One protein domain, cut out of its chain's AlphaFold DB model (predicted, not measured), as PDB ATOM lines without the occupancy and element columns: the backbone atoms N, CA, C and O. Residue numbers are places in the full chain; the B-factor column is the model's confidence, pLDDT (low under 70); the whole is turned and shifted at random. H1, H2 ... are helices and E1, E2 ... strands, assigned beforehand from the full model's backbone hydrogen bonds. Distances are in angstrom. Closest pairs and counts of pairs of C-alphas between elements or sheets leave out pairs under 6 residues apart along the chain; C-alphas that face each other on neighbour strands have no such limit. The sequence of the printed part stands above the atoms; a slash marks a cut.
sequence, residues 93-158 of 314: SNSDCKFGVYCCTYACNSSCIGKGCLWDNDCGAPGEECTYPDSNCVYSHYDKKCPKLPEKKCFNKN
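This is residues 93 to 158 of the 314 residues of an uncharacterized protein of Paramuricea clavata (UniProt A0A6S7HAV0). The domain has little regular structure: two small strand hairpins, E1-E2 near one end and E3-E4 near the middle, with the short helix H1 between them and the unnamed stretch 140 to 158 extending to the other end. The printed part has 66 residues, with E1, E2, H1, E3 and E4 in that order; both sheets are antiparallel, the class is mixed, and the named elements hold only 16 residues. It is compact, radius of gyration of the C-alphas 11.8 A, yet elongated, spanning 34 by 21 by 21 A.

E3, residues 128 to 130, and E4, residues 137 to 139, form a hairpin at 138 degrees; N 129 and O 138 are 2.8 A apart, within hydrogen-bond range. The closest C-alphas of E3 and H1, residues 120 to 123, are Cys 130 and Asp 120, 4.6 A apart. H1 is too short for an O i to N i+4 pair; its one O i to N i+3 pair is within range. The closest C-alphas of H1 and E1, residues 102 to 104, are Asp 122 and Cys 104, 5.4 A apart. E1 and E2, residues 107 to 109, form a hairpin at 130 degrees, with N 102 and O 109 at 2.8 A, within hydrogen-bond range. E1 and E2 are apart from E3 and E4.

E1 begins at C-alpha 102 (27.240, -50.120, -10.293) and measures 6.1 A, E2 6.3 A, H1 5.4 A, and E3 and E4 7.1 A each. E4 ends at C-alpha 139 (34.455, -48.655, 1.375).

The C-alphas farthest apart, Asp 96 and Pro 150, are 35.7 A apart. The printed part has no cut, and no link is long. Residues 132 to 133 and 141 to 158 have pLDDT under 70.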
ATOM      1  N   SER A  93      19.458 -47.025 -11.651       86.00
ATOM      2  CA  SER A  93      19.583 -48.158 -10.744       86.00
ATOM      3  C   SER A  93      20.710 -49.095 -11.188       86.00
ATOM      4  O   SER A  93      21.137 -49.073 -12.342       86.00
ATOM      5  N   ASN A  94      21.163 -49.983 -10.299       84.00
ATOM      6  CA  ASN A  94      22.179 -50.989 -10.637       84.00
ATOM      7  C   ASN A  94      21.732 -51.973 -11.730       84.00
ATOM      8  O   ASN A  94      22.580 -52.527 -12.420       84.00
ATOM      9  N   SER A  95      20.424 -52.189 -11.916       82.88
ATOM     10  CA  SER A  95      19.913 -53.039 -13.001       82.88
ATOM     11  C   SER A  95      20.091 -52.427 -14.389       82.88
ATOM     12  O   SER A  95      20.023 -53.152 -15.378       82.88
ATOM     13  N   ASP A  96      20.339 -51.118 -14.466       82.44
ATOM     14  CA  ASP A  96      20.660 -50.449 -15.725       82.44
ATOM     15  C   ASP A  96      22.124 -50.663 -16.127       82.44
ATOM     16  O   ASP A  96      22.490 -50.319 -17.245       82.44
ATOM     17  N   CYS A  97      22.955 -51.216 -15.235       85.25
ATOM     18  CA  CYS A  97      24.378 -51.453 -15.445       85.25
ATOM     19  C   CYS A  97      24.683 -52.936 -15.710       85.25
ATOM     20  O   CYS A  97      23.920 -53.841 -15.366       85.25
ATOM     21  N   LYS A  98      25.835 -53.194 -16.338       83.75
ATOM     22  CA  LYS A  98      26.334 -54.552 -16.591       83.75
ATOM     23  C   LYS A  98      26.649 -55.235 -15.260       83.75
ATOM     24  O   LYS A  98      27.031 -54.585 -14.293       83.75
ATOM     25  N   PHE A  99      26.552 -56.561 -15.220       80.25
ATOM     26  CA  PHE A  99      26.970 -57.332 -14.050       80.25
ATOM     27  C   PHE A  99      28.405 -56.970 -13.612       80.25
ATOM     28  O   PHE A  99      29.322 -56.967 -14.433       80.25
ATOM     29  N   GLY A 100      28.586 -56.671 -12.320       81.44
ATOM     30  CA  GLY A 100      29.861 -56.200 -11.757       81.44
ATOM     31  C   GLY A 100      30.139 -54.701 -11.945       81.44
ATOM     32  O   GLY A 100      31.240 -54.250 -11.647       81.44
ATOM     33  N   VAL A 101      29.164 -53.938 -12.446       88.69
ATOM     34  CA  VAL A 101      29.198 -52.479 -12.596       88.69
ATOM     35  C   VAL A 101      28.006 -51.896 -11.832       88.69
ATOM     36  O   VAL A 101      26.931 -52.493 -11.796       88.69
ATOM     37  N   TYR A 102      28.194 -50.734 -11.215       87.94
ATOM     38  CA  TYR A 102      27.240 -50.120 -10.293       87.94
ATOM     39  C   TYR A 102      26.846 -48.728 -10.754       87.94
ATOM     40  O   TYR A 102      27.639 -48.029 -11.383       87.94
ATOM     41  N   CYS A 103      25.620 -48.320 -10.446       89.94
ATOM     42  CA  CYS A 103      25.138 -46.994 -10.778       89.94
ATOM     43  C   CYS A 103      25.634 -45.972  -9.748       89.94
ATOM     44  O   CYS A 103      25.111 -45.908  -8.640       89.94
ATOM     45  N   CYS A 104      26.631 -45.174 -10.128       91.75
ATOM     46  CA  CYS A 104      27.254 -44.150  -9.296       91.75
ATOM     47  C   CYS A 104      26.782 -42.764  -9.736       91.75
ATOM     48  O   CYS A 104      27.189 -42.295 -10.802       91.75
ATOM     49  N   THR A 105      25.934 -42.096  -8.954       87.31
ATOM     50  CA  THR A 105      25.480 -40.722  -9.270       87.31
ATOM     51  C   THR A 105      24.947 -40.594 -10.708       87.31
ATOM     52  O   THR A 105      25.322 -39.694 -11.464       87.31
ATOM     53  N   TYR A 106      24.100 -41.542 -11.110       88.50
ATOM     54  CA  TYR A 106      23.548 -41.671 -12.462       88.50
ATOM     55  C   TYR A 106      24.524 -42.083 -13.573       88.50
ATOM     56  O   TYR A 106      24.208 -41.891 -14.750       88.50
ATOM     57  N   ALA A 107      25.688 -42.646 -13.237       90.38
ATOM     58  CA  ALA A 107      26.634 -43.202 -14.200       90.38
ATOM     59  C   ALA A 107      27.139 -44.597 -13.791       90.38
ATOM     60  O   ALA A 107      27.658 -44.780 -12.693       90.38
ATOM     61  N   CYS A 108      27.065 -45.578 -14.689       89.75
ATOM     62  CA  CYS A 108      27.599 -46.917 -14.463       89.75
ATOM     63  C   CYS A 108      29.129 -46.881 -14.323       89.75
ATOM     64  O   CYS A 108      29.832 -46.414 -15.223       89.75
ATOM     65  N   ASN A 109      29.666 -47.391 -13.218       90.50
ATOM     66  CA  ASN A 109      31.100 -47.519 -12.994       90.50
ATOM     67  C   ASN A 109      31.441 -48.820 -12.255       90.50
ATOM     68  O   ASN A 109      30.633 -49.367 -11.516       90.50
ATOM     69  N   SER A 110      32.653 -49.327 -12.470       86.88
ATOM     70  CA  SER A 110      33.146 -50.545 -11.805       86.88
ATOM     71  C   SER A 110      33.313 -50.375 -10.291       86.88
ATOM     72  O   SER A 110      33.311 -51.353  -9.552       86.88
ATOM     73  N   SER A 111      33.436 -49.128  -9.835       86.88
ATOM     74  CA  SER A 111      33.435 -48.724  -8.432       86.88
ATOM     75  C   SER A 111      32.956 -47.275  -8.328       86.88
ATOM     76  O   SER A 111      33.236 -46.463  -9.224       86.88
ATOM     77  N   CYS A 112      32.236 -46.942  -7.257       90.62
ATOM     78  CA  CYS A 112      31.790 -45.577  -6.997       90.62
ATOM     79  C   CYS A 112      32.761 -44.822  -6.084       90.62
ATOM     80  O   CYS A 112      32.593 -43.619  -5.906       90.62
ATOM     81  N   ILE A 113      33.829 -45.462  -5.593       89.19
ATOM     82  CA  ILE A 113      34.821 -44.855  -4.699       89.19
ATOM     83  C   ILE A 113      35.338 -43.513  -5.236       89.19
ATOM     84  O   ILE A 113      35.791 -43.384  -6.378       89.19
ATOM     85  N   GLY A 114      35.278 -42.493  -4.381       84.75
ATOM     86  CA  GLY A 114      35.688 -41.124  -4.684       84.75
ATOM     87  C   GLY A 114      34.703 -40.329  -5.551       84.75
ATOM     88  O   GLY A 114      34.974 -39.160  -5.829       84.75
ATOM     89  N   LYS A 115      33.577 -40.915  -5.982       87.75
ATOM     90  CA  LYS A 115      32.480 -40.189  -6.638       87.75
ATOM     91  C   LYS A 115      31.626 -39.468  -5.610       87.75
ATOM     92  O   LYS A 115      31.524 -39.911  -4.472       87.75
ATOM     93  N   GLY A 116      31.034 -38.356  -6.040       85.12
ATOM     94  CA  GLY A 116      30.144 -37.557  -5.209       85.12
ATOM     95  C   GLY A 116      28.838 -38.294  -4.906       85.12
ATOM     96  O   GLY A 116      28.248 -38.869  -5.815       85.12
ATOM     97  N   CYS A 117      28.363 -38.242  -3.672       88.25
ATOM     98  CA  CYS A 117      27.140 -38.901  -3.228       88.25
ATOM     99  C   CYS A 117      26.347 -38.006  -2.271       88.25
ATOM    100  O   CYS A 117      26.907 -37.182  -1.546       88.25
ATOM    101  N   LEU A 118      25.027 -38.167  -2.283       81.50
ATOM    102  CA  LEU A 118      24.100 -37.571  -1.321       81.50
ATOM    103  C   LEU A 118      23.607 -38.622  -0.322       81.50
ATOM    104  O   LEU A 118      23.365 -38.303   0.842       81.50
ATOM    105  N   TRP A 119      23.479 -39.870  -0.769       81.62
ATOM    106  CA  TRP A 119      23.037 -41.013   0.021       81.62
ATOM    107  C   TRP A 119      23.889 -42.248  -0.269       81.62
ATOM    108  O   TRP A 119      24.480 -42.365  -1.338       81.62
ATOM    109  N   ASP A 120      23.884 -43.222   0.643       81.31
ATOM    110  CA  ASP A 120      24.601 -44.497   0.464       81.31
ATOM    111  C   ASP A 120      24.180 -45.233  -0.816       81.31
ATOM    112  O   ASP A 120      24.991 -45.879  -1.473       81.31
ATOM    113  N   ASN A 121      22.920 -45.067  -1.230       81.75
ATOM    114  CA  ASN A 121      22.409 -45.645  -2.471       81.75
ATOM    115  C   ASN A 121      23.074 -45.064  -3.732       81.75
ATOM    116  O   ASN A 121      23.069 -45.734  -4.761       81.75
ATOM    117  N   ASP A 122      23.672 -43.870  -3.661       84.62
ATOM    118  CA  ASP A 122      24.433 -43.288  -4.776       84.62
ATOM    119  C   ASP A 122      25.802 -43.958  -4.952       84.62
ATOM    120  O   ASP A 122      26.438 -43.789  -5.992       84.62
ATOM    121  N   CYS A 123      26.256 -44.710  -3.942       88.31
ATOM    122  CA  CYS A 123      27.515 -45.439  -3.964       88.31
ATOM    123  C   CYS A 123      27.394 -46.845  -4.535       88.31
ATOM    124  O   CYS A 123      28.429 -47.451  -4.765       88.31
ATOM    125  N   GLY A 124      26.172 -47.319  -4.823       79.75
ATOM    126  CA  GLY A 124      25.825 -48.415  -5.739       79.75
ATOM    127  C   GLY A 124      26.381 -49.818  -5.439       79.75
ATOM    128  O   GLY A 124      25.643 -50.801  -5.525       79.75
ATOM    129  N   ALA A 125      27.664 -49.946  -5.127       80.31
ATOM    130  CA  ALA A 125      28.387 -51.178  -4.912       80.31
ATOM    131  C   ALA A 125      28.196 -51.731  -3.487       80.31
ATOM    132  O   ALA A 125      28.137 -50.973  -2.517       80.31
ATOM    133  N   PRO A 126      28.133 -53.067  -3.325       81.94
ATOM    134  CA  PRO A 126      28.105 -53.703  -2.018       81.94
ATOM    135  C   PRO A 126      29.320 -53.298  -1.183       81.94
ATOM    136  O   PRO A 126      30.461 -53.494  -1.599       81.94
ATOM    137  N   GLY A 127      29.063 -52.778   0.016       82.12
ATOM    138  CA  GLY A 127      30.125 -52.336   0.910       82.12
ATOM    139  C   GLY A 127      30.765 -51.015   0.495       82.12
ATOM    140  O   GLY A 127      31.869 -50.745   0.948       82.12
ATOM    141  N   GLU A 128      30.111 -50.198  -0.332       86.75
ATOM    142  CA  GLU A 128      30.431 -48.777  -0.476       86.75
ATOM    143  C   GLU A 128      29.373 -47.931   0.257       86.75
ATOM    144  O   GLU A 128      28.185 -48.249   0.227       86.75
ATOM    145  N   GLU A 129      29.800 -46.877   0.950       87.88
ATOM    146  CA  GLU A 129      28.938 -45.971   1.720       87.88
ATOM    147  C   GLU A 129      29.270 -44.512   1.418       87.88
ATOM    148  O   GLU A 129      30.400 -44.185   1.036       87.88
ATOM    149  N   CYS A 130      28.282 -43.633   1.577       84.94
ATOM    150  CA  CYS A 130      28.463 -42.215   1.332       84.94
ATOM    151  C   CYS A 130      28.987 -41.524   2.587       84.94
ATOM    152  O   CYS A 130      28.347 -41.535   3.637       84.94
ATOM    153  N   THR A 131      30.149 -40.883   2.487       78.12
ATOM    154  CA  THR A 131      30.743 -40.181   3.626       78.12
ATOM    155  C   THR A 131      30.243 -38.757   3.768       78.12
ATOM    156  O   THR A 131      29.958 -38.060   2.794       78.12
ATOM    157  N   TYR A 132      30.238 -38.289   5.012       59.38
ATOM    158  CA  TYR A 132      30.048 -36.890   5.369       59.38
ATOM    159  C   TYR A 132      31.320 -36.332   6.033       59.38
ATOM    160  O   TYR A 132      31.953 -37.064   6.794       59.38
ATOM    161  N   PRO A 133      31.712 -35.059   5.817       58.38
ATOM    162  CA  PRO A 133      31.074 -34.044   4.971       58.38
ATOM    163  C   PRO A 133      31.529 -34.065   3.510       58.38
ATOM    164  O   PRO A 133      31.014 -33.289   2.711       58.38
ATOM    165  N   ASP A 134      32.499 -34.909   3.154       70.38
ATOM    166  CA  ASP A 134      33.104 -34.883   1.820       70.38
ATOM    167  C   ASP A 134      32.122 -35.292   0.708       70.38
ATOM    168  O   ASP A 134      32.425 -35.077  -0.469       70.38
ATOM    169  N   SER A 135      30.971 -35.879   1.073       82.94
ATOM    170  CA  SER A 135      29.932 -36.346   0.156       82.94
ATOM    171  C   SER A 135      30.543 -37.222  -0.926       82.94
ATOM    172  O   SER A 135      30.305 -37.001  -2.109       82.94
ATOM    173  N   ASN A 136      31.399 -38.172  -0.532       87.19
ATOM    174  CA  ASN A 136      32.052 -39.095  -1.451       87.19
ATOM    175  C   ASN A 136      31.880 -40.554  -1.025       87.19
ATOM    176  O   ASN A 136      31.786 -40.860   0.162       87.19
ATOM    177  N   CYS A 137      31.844 -41.452  -2.002       87.75
ATOM    178  CA  CYS A 137      31.748 -42.880  -1.732       87.75
ATOM    179  C   CYS A 137      33.086 -43.445  -1.261       87.75
ATOM    180  O   CYS A 137      34.132 -43.187  -1.869       87.75
ATOM    181  N   VAL A 138      33.047 -44.252  -0.207       86.94
ATOM    182  CA  VAL A 138      34.193 -44.989   0.343       86.94
ATOM    183  C   VAL A 138      33.796 -46.435   0.624       86.94
ATOM    184  O   VAL A 138      32.618 -46.763   0.610       86.94
ATOM    185  N   TYR A 139      34.765 -47.305   0.911       83.62
ATOM    186  CA  TYR A 139      34.455 -48.655   1.375       83.62
ATOM    187  C   TYR A 139      33.896 -48.614   2.802       83.62
ATOM    188  O   TYR A 139      34.566 -48.149   3.725       83.62
ATOM    189  N   SER A 140      32.696 -49.164   2.971       71.62
ATOM    190  CA  SER A 140      32.077 -49.484   4.249       71.62
ATOM    191  C   SER A 140      32.904 -50.562   4.945       71.62
ATOM    192  O   SER A 140      32.814 -51.762   4.665       71.62
ATOM    193  N   HIS A 141      33.788 -50.126   5.836       64.31
ATOM    194  CA  HIS A 141      34.557 -51.027   6.681       64.31
ATOM    195  C   HIS A 141      33.656 -51.547   7.810       64.31
ATOM    196  O   HIS A 141      33.662 -51.013   8.916       64.31
ATOM    197  N   TYR A 142      32.924 -52.634   7.550       50.31
ATOM    198  CA  TYR A 142      32.158 -53.357   8.581       50.31
ATOM    199  C   TYR A 142      33.033 -53.968   9.691       50.31
ATOM    200  O   TYR A 142      32.508 -54.404  10.711       50.31
ATOM    201  N   ASP A 143      34.361 -53.942   9.553       40.53
ATOM    202  CA  ASP A 143      35.285 -54.409  10.578       40.53
ATOM    203  C   ASP A 143      36.402 -53.394  10.849       40.53
ATOM    204  O   ASP A 143      37.351 -53.252  10.083       40.53
ATOM    205  N   LYS A 144      36.300 -52.764  12.024       40.75
ATOM    206  CA  LYS A 144      37.387 -52.185  12.835       40.75
ATOM    207  C   LYS A 144      38.196 -51.042  12.211       40.75
ATOM    208  O   LYS A 144      39.118 -51.261  11.440       40.75
ATOM    209  N   LYS A 145      37.996 -49.858  12.809       39.75
ATOM    210  CA  LYS A 145      38.878 -48.676  12.794       39.75
ATOM    211  C   LYS A 145      39.163 -48.153  11.387       39.75
ATOM    212  O   LYS A 145      39.974 -48.720  10.667       39.75
ATOM    213  N   CYS A 146      38.562 -47.000  11.081       41.81
ATOM    214  CA  CYS A 146      38.950 -46.123   9.977       41.81
ATOM    215  C   CYS A 146      40.455 -46.262   9.683       41.81
ATOM    216  O   CYS A 146      41.265 -45.974  10.579       41.81
ATOM    217  N   PRO A 147      40.858 -46.740   8.491       39.59
ATOM    218  CA  PRO A 147      42.261 -46.745   8.138       39.59
ATOM    219  C   PRO A 147      42.777 -45.315   8.273       39.59
ATOM    220  O   PRO A 147      42.125 -44.355   7.865       39.59
ATOM    221  N   LYS A 148      43.952 -45.182   8.890       39.69
ATOM    222  CA  LYS A 148      44.710 -43.932   8.971       39.69
ATOM    223  C   LYS A 148      45.177 -43.536   7.564       39.69
ATOM    224  O   LYS A 148      46.364 -43.600   7.267       39.69
ATOM    225  N   LEU A 149      44.258 -43.179   6.675       40.81
ATOM    226  CA  LEU A 149      44.586 -42.391   5.500       40.81
ATOM    227  C   LEU A 149      44.744 -40.949   5.994       40.81
ATOM    228  O   LEU A 149      43.831 -40.436   6.640       40.81
ATOM    229  N   PRO A 150      45.897 -40.302   5.764       42.81
ATOM    230  CA  PRO A 150      46.234 -39.039   6.418       42.81
ATOM    231  C   PRO A 150      45.335 -37.848   6.042       42.81
ATOM    232  O   PRO A 150      45.527 -36.775   6.605       42.81
ATOM    233  N   GLU A 151      44.351 -38.000   5.147       43.94
ATOM    234  CA  GLU A 151      43.635 -36.844   4.589       43.94
ATOM    235  C   GLU A 151      42.106 -36.963   4.463       43.94
ATOM    236  O   GLU A 151      41.480 -35.945   4.188       43.94
ATOM    237  N   LYS A 152      41.458 -38.120   4.692       45.69
ATOM    238  CA  LYS A 152      39.989 -38.235   4.517       45.69
ATOM    239  C   LYS A 152      39.317 -39.064   5.607       45.69
ATOM    240  O   LYS A 152      39.737 -40.181   5.897       45.69
ATOM    241  N   LYS A 153      38.300 -38.474   6.241       50.53
ATOM    242  CA  LYS A 153      37.666 -38.934   7.488       50.53
ATOM    243  C   LYS A 153      36.240 -39.370   7.181       50.53
ATOM    244  O   LYS A 153      35.442 -38.557   6.736       50.53
ATOM    245  N   CYS A 154      35.946 -40.646   7.397       47.16
ATOM    246  CA  CYS A 154      34.638 -41.232   7.116       47.16
ATOM    247  C   CYS A 154      33.797 -41.223   8.401       47.16
ATOM    248  O   CYS A 154      34.301 -41.617   9.454       47.16
ATOM    249  N   PHE A 155      32.535 -40.797   8.318       55.34
ATOM    250  CA  PHE A 155      31.539 -40.946   9.383       55.34
ATOM    251  C   PHE A 155      30.365 -41.763   8.853       55.34
ATOM    252  O   PHE A 155      29.997 -41.620   7.689       55.34
ATOM    253  N   ASN A 156      29.771 -42.583   9.724       53.62
ATOM    254  CA  ASN A 156      28.490 -43.237   9.468       53.62
ATOM    255  C   ASN A 156      27.407 -42.155   9.256       53.62
ATOM    256  O   ASN A 156      27.568 -41.026   9.719       53.62
ATOM    257  N   LYS A 157      26.281 -42.475   8.611       52.56
ATOM    258  CA  LYS A 157      25.159 -41.545   8.364       52.56
ATOM    259  C   LYS A 157      24.615 -40.882   9.640       52.56
ATOM    260  O   LYS A 157      24.107 -39.767   9.591       52.56
ATOM    261  N   ASN A 158      24.772 -41.547  10.785       61.66
ATOM    262  CA  ASN A 158      24.399 -41.025  12.107       61.66
ATOM    263  C   ASN A 158      25.518 -40.190  12.765       61.66
ATOM    264  O   ASN A 158      25.415 -39.793  13.924       61.66
TER     265      ASN A 158